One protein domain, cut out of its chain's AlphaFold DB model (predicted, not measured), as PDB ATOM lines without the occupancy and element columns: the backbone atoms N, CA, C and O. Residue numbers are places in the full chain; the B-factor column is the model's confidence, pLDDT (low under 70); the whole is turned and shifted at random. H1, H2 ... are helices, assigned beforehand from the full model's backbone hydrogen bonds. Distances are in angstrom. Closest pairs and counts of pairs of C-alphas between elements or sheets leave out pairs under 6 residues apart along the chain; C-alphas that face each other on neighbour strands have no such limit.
ATOM      1  N   GLU A   6     204.273 220.695 159.639       89.94
ATOM      2  CA  GLU A   6     203.688 219.361 159.512       89.94
ATOM      3  C   GLU A   6     204.139 218.474 160.677       89.94
ATOM      4  O   GLU A   6     203.320 217.805 161.319       89.94
ATOM      5  N   LEU A   7     205.429 218.531 161.021       88.69
ATOM      6  CA  LEU A   7     205.968 217.847 162.193       88.69
ATOM      7  C   LEU A   7     205.287 218.321 163.483       88.69
ATOM      8  O   LEU A   7     204.870 217.494 164.297       88.69
ATOM      9  N   LEU A   8     205.113 219.634 163.654       89.44
ATOM     10  CA  LEU A   8     204.449 220.187 164.836       89.44
ATOM     11  C   LEU A   8     202.978 219.749 164.923       89.44
ATOM     12  O   LEU A   8     202.511 219.374 165.999       89.44
ATOM     13  N   ALA A   9     202.252 219.713 163.801       91.62
ATOM     14  CA  ALA A   9     200.880 219.203 163.763       91.62
ATOM     15  C   ALA A   9     200.799 217.726 164.191       91.62
ATOM     16  O   ALA A   9     199.928 217.347 164.978       91.62
ATOM     17  N   ARG A  10     201.745 216.894 163.741       92.81
ATOM     18  CA  ARG A  10     201.838 215.482 164.148       92.81
ATOM     19  C   ARG A  10     202.168 215.326 165.632       92.81
ATOM     20  O   ARG A  10     201.603 214.450 166.289       92.81
ATOM     21  N   LEU A  11     203.052 216.167 166.170       91.44
ATOM     22  CA  LEU A  11     203.399 216.173 167.593       91.44
ATOM     23  C   LEU A  11     202.199 216.556 168.462       91.44
ATOM     24  O   LEU A  11     201.911 215.849 169.428       91.44
ATOM     25  N   ARG A  12     201.441 217.589 168.073       93.31
ATOM     26  CA  ARG A  12     200.192 217.984 168.746       93.31
ATOM     27  C   ARG A  12     199.160 216.858 168.743       93.31
ATOM     28  O   ARG A  12     198.586 216.557 169.782       93.31
ATOM     29  N   ALA A  13     198.961 216.191 167.602       94.44
ATOM     30  CA  ALA A  13     198.021 215.073 167.498       94.44
ATOM     31  C   ALA A  13     198.413 213.890 168.402       94.44
ATOM     32  O   ALA A  13     197.551 213.228 168.978       94.44
ATOM     33  N   ARG A  14     199.717 213.626 168.545       94.50
ATOM     34  CA  ARG A  14     200.243 212.546 169.390       94.50
ATOM     35  C   ARG A  14     200.247 212.895 170.881       94.50
ATOM     36  O   ARG A  14     200.100 212.004 171.715       94.50
ATOM     37  N   HIS A  15     200.426 214.168 171.219       92.81
ATOM     38  CA  HIS A  15     200.564 214.652 172.591       92.81
ATOM     39  C   HIS A  15     199.656 215.867 172.839       92.81
ATOM     40  O   HIS A  15     200.151 216.964 173.098       92.81
ATOM     41  N   PRO A  16     198.324 215.685 172.814       92.19
ATOM     42  CA  PRO A  16     197.368 216.796 172.838       92.19
ATOM     43  C   PRO A  16     197.373 217.601 174.146       92.19
ATOM     44  O   PRO A  16     196.870 218.716 174.180       92.19
ATOM     45  N   ALA A  17     197.931 217.045 175.224       95.75
ATOM     46  CA  ALA A  17     198.044 217.709 176.521       95.75
ATOM     47  C   ALA A  17     199.294 218.600 176.662       95.75
ATOM     48  O   ALA A  17     199.468 219.229 177.703       95.75
ATOM     49  N   LYS A  18     200.190 218.618 175.667       93.44
ATOM     50  CA  LYS A  18     201.430 219.401 175.701       93.44
ATOM     51  C   LYS A  18     201.290 220.655 174.847       93.44
ATOM     52  O   LYS A  18     200.728 220.602 173.755       93.44
ATOM     53  N   ASP A  19     201.827 221.763 175.345       94.12
ATOM     54  CA  ASP A  19     201.957 222.983 174.558       94.12
ATOM     55  C   ASP A  19     203.118 222.878 173.555       94.12
ATOM     56  O   ASP A  19     203.978 221.997 173.640       94.12
ATOM     57  N   ASP A  20     203.146 223.785 172.580       91.44
ATOM     58  CA  ASP A  20     204.160 223.768 171.522       91.44
ATOM     59  C   ASP A  20     205.582 223.861 172.069       91.44
ATOM     60  O   ASP A  20     206.495 223.233 171.532       91.44
ATOM     61  N   ARG A  21     205.777 224.622 173.149       93.00
ATOM     62  CA  ARG A  21     207.086 224.776 173.775       93.00
ATOM     63  C   ARG A  21     207.585 223.438 174.311       93.00
ATOM     64  O   ARG A  21     208.704 223.052 173.990       93.00
ATOM     65  N   ALA A  22     206.759 222.721 175.066       92.88
ATOM     66  CA  ALA A  22     207.098 221.408 175.595       92.88
ATOM     67  C   ALA A  22     207.362 220.397 174.470       92.88
ATOM     68  O   ALA A  22     208.298 219.606 174.560       92.88
ATOM     69  N   LEU A  23     206.584 220.444 173.383       92.56
ATOM     70  CA  LEU A  23     206.796 219.578 172.218       92.56
ATOM     71  C   LEU A  23     208.139 219.842 171.529       92.56
ATOM     72  O   LEU A  23     208.841 218.898 171.164       92.56
ATOM     73  N   ILE A  24     208.507 221.113 171.364       91.19
ATOM     74  CA  ILE A  24     209.780 221.514 170.756       91.19
ATOM     75  C   ILE A  24     210.955 221.149 171.671       91.19
ATOM     76  O   ILE A  24     211.965 220.638 171.189       91.19
ATOM     77  N   GLU A  25     210.832 221.372 172.981       92.81
ATOM     78  CA  GLU A  25     211.864 221.009 173.960       92.81
ATOM     79  C   GLU A  25     212.101 219.490 174.005       92.81
ATOM     80  O   GLU A  25     213.250 219.041 174.046       92.81
ATOM     81  N   ASP A  26     211.035 218.689 173.936       89.19
ATOM     82  CA  ASP A  26     211.136 217.231 173.865       89.19
ATOM     83  C   ASP A  26     211.821 216.769 172.573       89.19
ATOM     84  O   ASP A  26     212.704 215.909 172.620       89.19
ATOM     85  N   LEU A  27     211.464 217.360 171.428       89.06
ATOM     86  CA  LEU A  27     212.100 217.056 170.144       89.06
ATOM     87  C   LEU A  27     213.599 217.384 170.176       89.06
ATOM     88  O   LEU A  27     214.424 216.534 169.845       89.06
ATOM     89  N   ALA A  28     213.960 218.574 170.660       88.00
ATOM     90  CA  ALA A  28     215.354 218.991 170.789       88.00
ATOM     91  C   ALA A  28     216.158 218.046 171.701       88.00
ATOM     92  O   ALA A  28     217.322 217.748 171.425       88.00
ATOM     93  N   ARG A  29     215.542 217.535 172.775       90.19
ATOM     94  CA  ARG A  29     216.175 216.557 173.668       90.19
ATOM     95  C   ARG A  29     216.422 215.220 172.974       90.19
ATOM     96  O   ARG A  29     217.486 214.631 173.160       90.19
ATOM     97  N   VAL A  30     215.455 214.745 172.193       85.06
ATOM     98  CA  VAL A  30     215.584 213.511 171.410       85.06
ATOM     99  C   VAL A  30     216.712 213.644 170.385       85.06
ATOM    100  O   VAL A  30     217.593 212.784 170.343       85.06
ATOM    101  N   ASP A  31     216.749 214.745 169.634       87.25
ATOM    102  CA  ASP A  31     217.798 215.010 168.643       87.25
ATOM    103  C   ASP A  31     219.188 215.095 169.282       87.25
ATOM    104  O   ASP A  31     220.152 214.509 168.779       87.25
ATOM    105  N   LEU A  32     219.296 215.767 170.433       88.00
ATOM    106  CA  LEU A  32     220.537 215.821 171.201       88.00
ATOM    107  C   LEU A  32     220.989 214.420 171.635       88.00
ATOM    108  O   LEU A  32     222.167 214.087 171.499       88.00
ATOM    109  N   GLY A  33     220.061 213.586 172.111       86.94
ATOM    110  CA  GLY A  33     220.336 212.204 172.499       86.94
ATOM    111  C   GLY A  33     220.852 211.357 171.334       86.94
ATOM    112  O   GLY A  33     221.858 210.661 171.476       86.94
ATOM    113  N   PHE A  34     220.225 211.458 170.158       82.56
ATOM    114  CA  PHE A  34     220.683 210.750 168.960       82.56
ATOM    115  C   PHE A  34     222.044 211.239 168.466       82.56
ATOM    116  O   PHE A  34     222.871 210.425 168.055       82.56
ATOM    117  N   ASN A  35     222.309 212.545 168.529       84.19
ATOM    118  CA  ASN A  35     223.618 213.089 168.178       84.19
ATOM    119  C   ASN A  35     224.702 212.592 169.141       84.19
ATOM    120  O   ASN A  35     225.743 212.124 168.685       84.19
ATOM    121  N   ALA A  36     224.434 212.600 170.449       82.00
ATOM    122  CA  ALA A  36     225.349 212.057 171.448       82.00
ATOM    123  C   ALA A  36     225.620 210.560 171.223       82.00
ATOM    124  O   ALA A  36     226.775 210.130 171.256       82.00
ATOM    125  N   LEU A  37     224.577 209.776 170.925       77.25
ATOM    126  CA  LEU A  37     224.708 208.356 170.598       77.25
ATOM    127  C   LEU A  37     225.568 208.145 169.347       77.25
ATOM    128  O   LEU A  37     226.464 207.304 169.361       77.25
ATOM    129  N   ARG A  38     225.341 208.928 168.286       78.38
ATOM    130  CA  ARG A  38     226.129 208.862 167.047       78.38
ATOM    131  C   ARG A  38     227.598 209.176 167.312       78.38
ATOM    132  O   ARG A  38     228.461 208.436 166.855       78.38
ATOM    133  N   THR A  39     227.889 210.223 168.080       81.50
ATOM    134  CA  THR A  39     229.264 210.572 168.459       81.50
ATOM    135  C   THR A  39     229.918 209.463 169.279       81.50
ATOM    136  O   THR A  39     231.070 209.117 169.031       81.50
ATOM    137  N   ALA A  40     229.196 208.864 170.229       76.06
ATOM    138  CA  ALA A  40     229.710 207.746 171.016       76.06
ATOM    139  C   ALA A  40     229.997 206.515 170.142       76.06
ATOM    140  O   ALA A  40     231.060 205.911 170.259       76.06
ATOM    141  N   GLN A  41     229.088 206.177 169.225       73.69
ATOM    142  CA  GLN A  41     229.283 205.087 168.267       73.69
ATOM    143  C   GLN A  41     230.475 205.342 167.347       73.69
ATOM    144  O   GLN A  41     231.277 204.440 167.156       73.69
ATOM    145  N   GLN A  42     230.635 206.562 166.830       74.50
ATOM    146  CA  GLN A  42     231.789 206.927 166.007       74.50
ATOM    147  C   GLN A  42     233.100 206.757 166.770       74.50
ATOM    148  O   GLN A  42     234.027 206.171 166.230       74.50
ATOM    149  N   ARG A  43     233.163 207.199 168.033       69.00
ATOM    150  CA  ARG A  43     234.354 207.035 168.882       69.00
ATOM    151  C   ARG A  43     234.664 205.569 169.173       69.00
ATOM    152  O   ARG A  43     235.828 205.197 169.184       69.00
ATOM    153  N   ASN A  44     233.636 204.751 169.387       65.69
ATOM    154  CA  ASN A  44     233.792 203.324 169.677       65.69
ATOM    155  C   ASN A  44     234.015 202.465 168.421       65.69
ATOM    156  O   ASN A  44     234.420 201.315 168.543       65.69
ATOM    157  N   ALA A  45     233.734 202.999 167.231       68.19
ATOM    158  CA  ALA A  45     234.015 202.356 165.950       68.19
ATOM    159  C   ALA A  45     235.434 202.650 165.429       68.19
ATOM    160  O   ALA A  45     235.811 202.124 164.385       68.19
ATOM    161  N   LEU A  46     236.212 203.484 166.130       67.56
ATOM    162  CA  LEU A  46     237.619 203.725 165.820       67.56
ATOM    163  C   LEU A  46     238.464 202.497 166.180       67.56
ATOM    164  O   LEU A  46     238.245 201.863 167.213       67.56
ATOM    165  N   GLY A  47     239.461 202.189 165.346       66.94
ATOM    166  CA  GLY A  47     240.526 201.266 165.730       66.94
ATOM    167  C   GLY A  47     241.327 201.823 166.913       66.94
ATOM    168  O   GLY A  47     241.325 203.027 167.166       66.94
ATOM    169  N   GLU A  48     242.032 200.957 167.643       63.78
ATOM    170  CA  GLU A  48     242.784 201.330 168.856       63.78
ATOM    171  C   GLU A  48     243.776 202.488 168.622       63.78
ATOM    172  O   GLU A  48     243.915 203.380 169.460       63.78
ATOM    173  N   GLN A  49     244.406 202.517 167.444       69.25
ATOM    174  CA  GLN A  49     245.318 203.584 167.026       69.25
ATOM    175  C   GLN A  49     244.596 204.926 166.831       69.25
ATOM    176  O   GLN A  49     244.972 205.916 167.454       69.25
ATOM    177  N   ASP A  50     243.498 204.944 166.073       70.25
ATOM    178  CA  ASP A  50     242.729 206.167 165.810       70.25
ATOM    179  C   ASP A  50     242.068 206.720 167.086       70.25
ATOM    180  O   ASP A  50     241.966 207.933 167.283       70.25
ATOM    181  N   ALA A  51     241.636 205.835 167.992       69.94
ATOM    182  CA  ALA A  51     241.100 206.221 169.295       69.94
ATOM    183  C   ALA A  51     242.172 206.874 170.188       69.94
ATOM    184  O   ALA A  51     241.882 207.840 170.902       69.94
ATOM    185  N   THR A  52     243.409 206.370 170.124       73.75
ATOM    186  CA  THR A  52     244.558 206.916 170.859       73.75
ATOM    187  C   THR A  52     244.948 208.290 170.320       73.75
ATOM    188  O   THR A  52     245.087 209.233 171.102       73.75
ATOM    189  N   ASP A  53     245.028 208.444 169.000       76.62
ATOM    190  CA  ASP A  53     245.357 209.719 168.356       76.62
ATOM    191  C   ASP A  53     244.296 210.793 168.641       76.62
ATOM    192  O   ASP A  53     244.629 211.938 168.969       76.62
ATOM    193  N   LEU A  54     243.010 210.418 168.631       74.94
ATOM    194  CA  LEU A  54     241.913 211.309 169.014       74.94
ATOM    195  C   LEU A  54     242.028 211.766 170.479       74.94
ATOM    196  O   LEU A  54     241.788 212.937 170.792       74.94
ATOM    197  N   ALA A  55     242.388 210.858 171.390       76.38
ATOM    198  CA  ALA A  55     242.552 211.174 172.806       76.38
ATOM    199  C   ALA A  55     243.747 212.112 173.048       76.38
ATOM    200  O   ALA A  55     243.625 213.083 173.799       76.38
ATOM    201  N   VAL A  56     244.875 211.863 172.378       80.56
ATOM    202  CA  VAL A  56     246.074 212.711 172.450       80.56
ATOM    203  C   VAL A  56     245.768 214.119 171.937       80.56
ATOM    204  O   VAL A  56     246.070 215.099 172.626       80.56
ATOM    205  N   HIS A  57     245.091 214.245 170.791       77.88
ATOM    206  CA  HIS A  57     244.678 215.545 170.259       77.88
ATOM    207  C   HIS A  57     243.759 216.314 171.216       77.88
ATOM    208  O   HIS A  57     244.014 217.488 171.493       77.88
ATOM    209  N   ALA A  58     242.757 215.649 171.800       82.00
ATOM    210  CA  ALA A  58     241.844 216.280 172.753       82.00
ATOM    211  C   ALA A  58     242.563 216.820 174.007       82.00
ATOM    212  O   ALA A  58     242.221 217.892 174.515       82.00
ATOM    213  N   VAL A  59     243.590 216.117 174.501       80.25
ATOM    214  CA  VAL A  59     244.414 216.579 175.632       80.25
ATOM    215  C   VAL A  59     245.244 217.804 175.253       80.25
ATOM    216  O   VAL A  59     245.344 218.748 176.042       80.25
ATOM    217  N   HIS A  60     245.835 217.815 174.058       83.38
ATOM    218  CA  HIS A  60     246.599 218.964 173.581       83.38
ATOM    219  C   HIS A  60     245.728 220.211 173.419       83.38
ATOM    220  O   HIS A  60     246.153 221.290 173.829       83.38
ATOM    221  N   ASP A  61     244.515 220.066 172.890       80.81
ATOM    222  CA  ASP A  61     243.585 221.183 172.716       80.81
ATOM    223  C   ASP A  61     243.093 221.735 174.060       80.81
ATOM    224  O   ASP A  61     243.078 222.950 174.254       80.81
ATOM    225  N   SER A  62     242.801 220.861 175.030       80.44
ATOM    226  CA  SER A  62     242.447 221.261 176.400       80.44
ATOM    227  C   SER A  62     243.560 222.074 177.075       80.44
ATOM    228  O   SER A  62     243.309 223.131 177.652       80.44
ATOM    229  N   ARG A  63     244.819 221.640 176.933       76.75
ATOM    230  CA  ARG A  63     245.981 222.370 177.469       76.75
ATOM    231  C   ARG A  63     246.199 223.718 176.787       76.75
ATOM    232  O   ARG A  63     246.628 224.654 177.448       76.75
ATOM    233  N   ARG A  64     245.905 223.819 175.487       75.69
ATOM    234  CA  ARG A  64     246.024 225.065 174.714       75.69
ATOM    235  C   ARG A  64     244.924 226.076 175.051       75.69
ATOM    236  O   ARG A  64     245.158 227.264 174.910       75.69
ATOM    237  N   ALA A  65     243.749 225.611 175.470       68.38
ATOM    238  CA  ALA A  65     242.634 226.465 175.883       68.38
ATOM    239  C   ALA A  65     242.730 226.940 177.347       68.38
ATOM    240  O   ALA A  65     242.041 227.882 177.728       68.38
ATOM    241  N   ALA A  66     243.546 226.271 178.168       66.94
ATOM    242  CA  ALA A  66     243.713 226.556 179.595       66.94
ATOM    243  C   ALA A  66     244.948 227.416 179.934       66.94
ATOM    244  O   ALA A  66     245.171 227.695 181.113       66.94
ATOM    245  N   GLY A  67     245.754 227.795 178.938       57.41
ATOM    246  CA  GLY A  67     246.919 228.680 179.074       57.41
ATOM    247  C   GLY A  67     246.737 229.956 178.274       57.41
ATOM    248  O   GLY A  67     247.289 230.984 178.717       57.41
TER     249      GLY A  67
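This is residues 6 to 67 of the 67 residues of an uncharacterized protein of Thermoleophilaceae bacterium (UniProt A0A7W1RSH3). One long helix, H2, meets a second, H3, near their ends as an open V, and the short H1 is set crosswise at H2's other end. The 62 printed residues hold three named helices, H1, H2, H3 along the chain, and no named strand; the class is all helix. The whole is extended, radius of gyration of the C-alphas 19.0 A, and flat, spanning 49 by 31 by 17 A.

Find C-alpha 20 at (204.160, 223.768, 171.522); from there H2, residues 20 to 44, runs 36.0 A. H3, residues 48 to 65, runs 26.1 A to C-alpha 65 at (242.634, 226.465, 175.883). H1 is residues 6 to 14, 12.5 A.

H2, with residues 20 to 23 alone, touches H1; the closest C-alphas, Leu 11 and Leu 23, are 6.7 A apart. Their lines are about perpendicular, 75 degrees. H2 and H3 are close but not clearly touching, the closest C-alphas, Arg 43 and Ala 51, being 6.8 A apart. They run opposite ways at a steep tilt of 59 degrees. H1 and H3 are apart. In H1, H2 and H3 every O i to N i+4 pair is within hydrogen-bond range.

The C-alphas farthest apart, Ala 13 and Gly 67, are 52.1 A apart. Residues 28 to 41 and 56 to 67 stand free. The printed part has no cut, and both links are tight. Look for pLDDT under 70 at residues 43 to 49, 51 and 65 to 67.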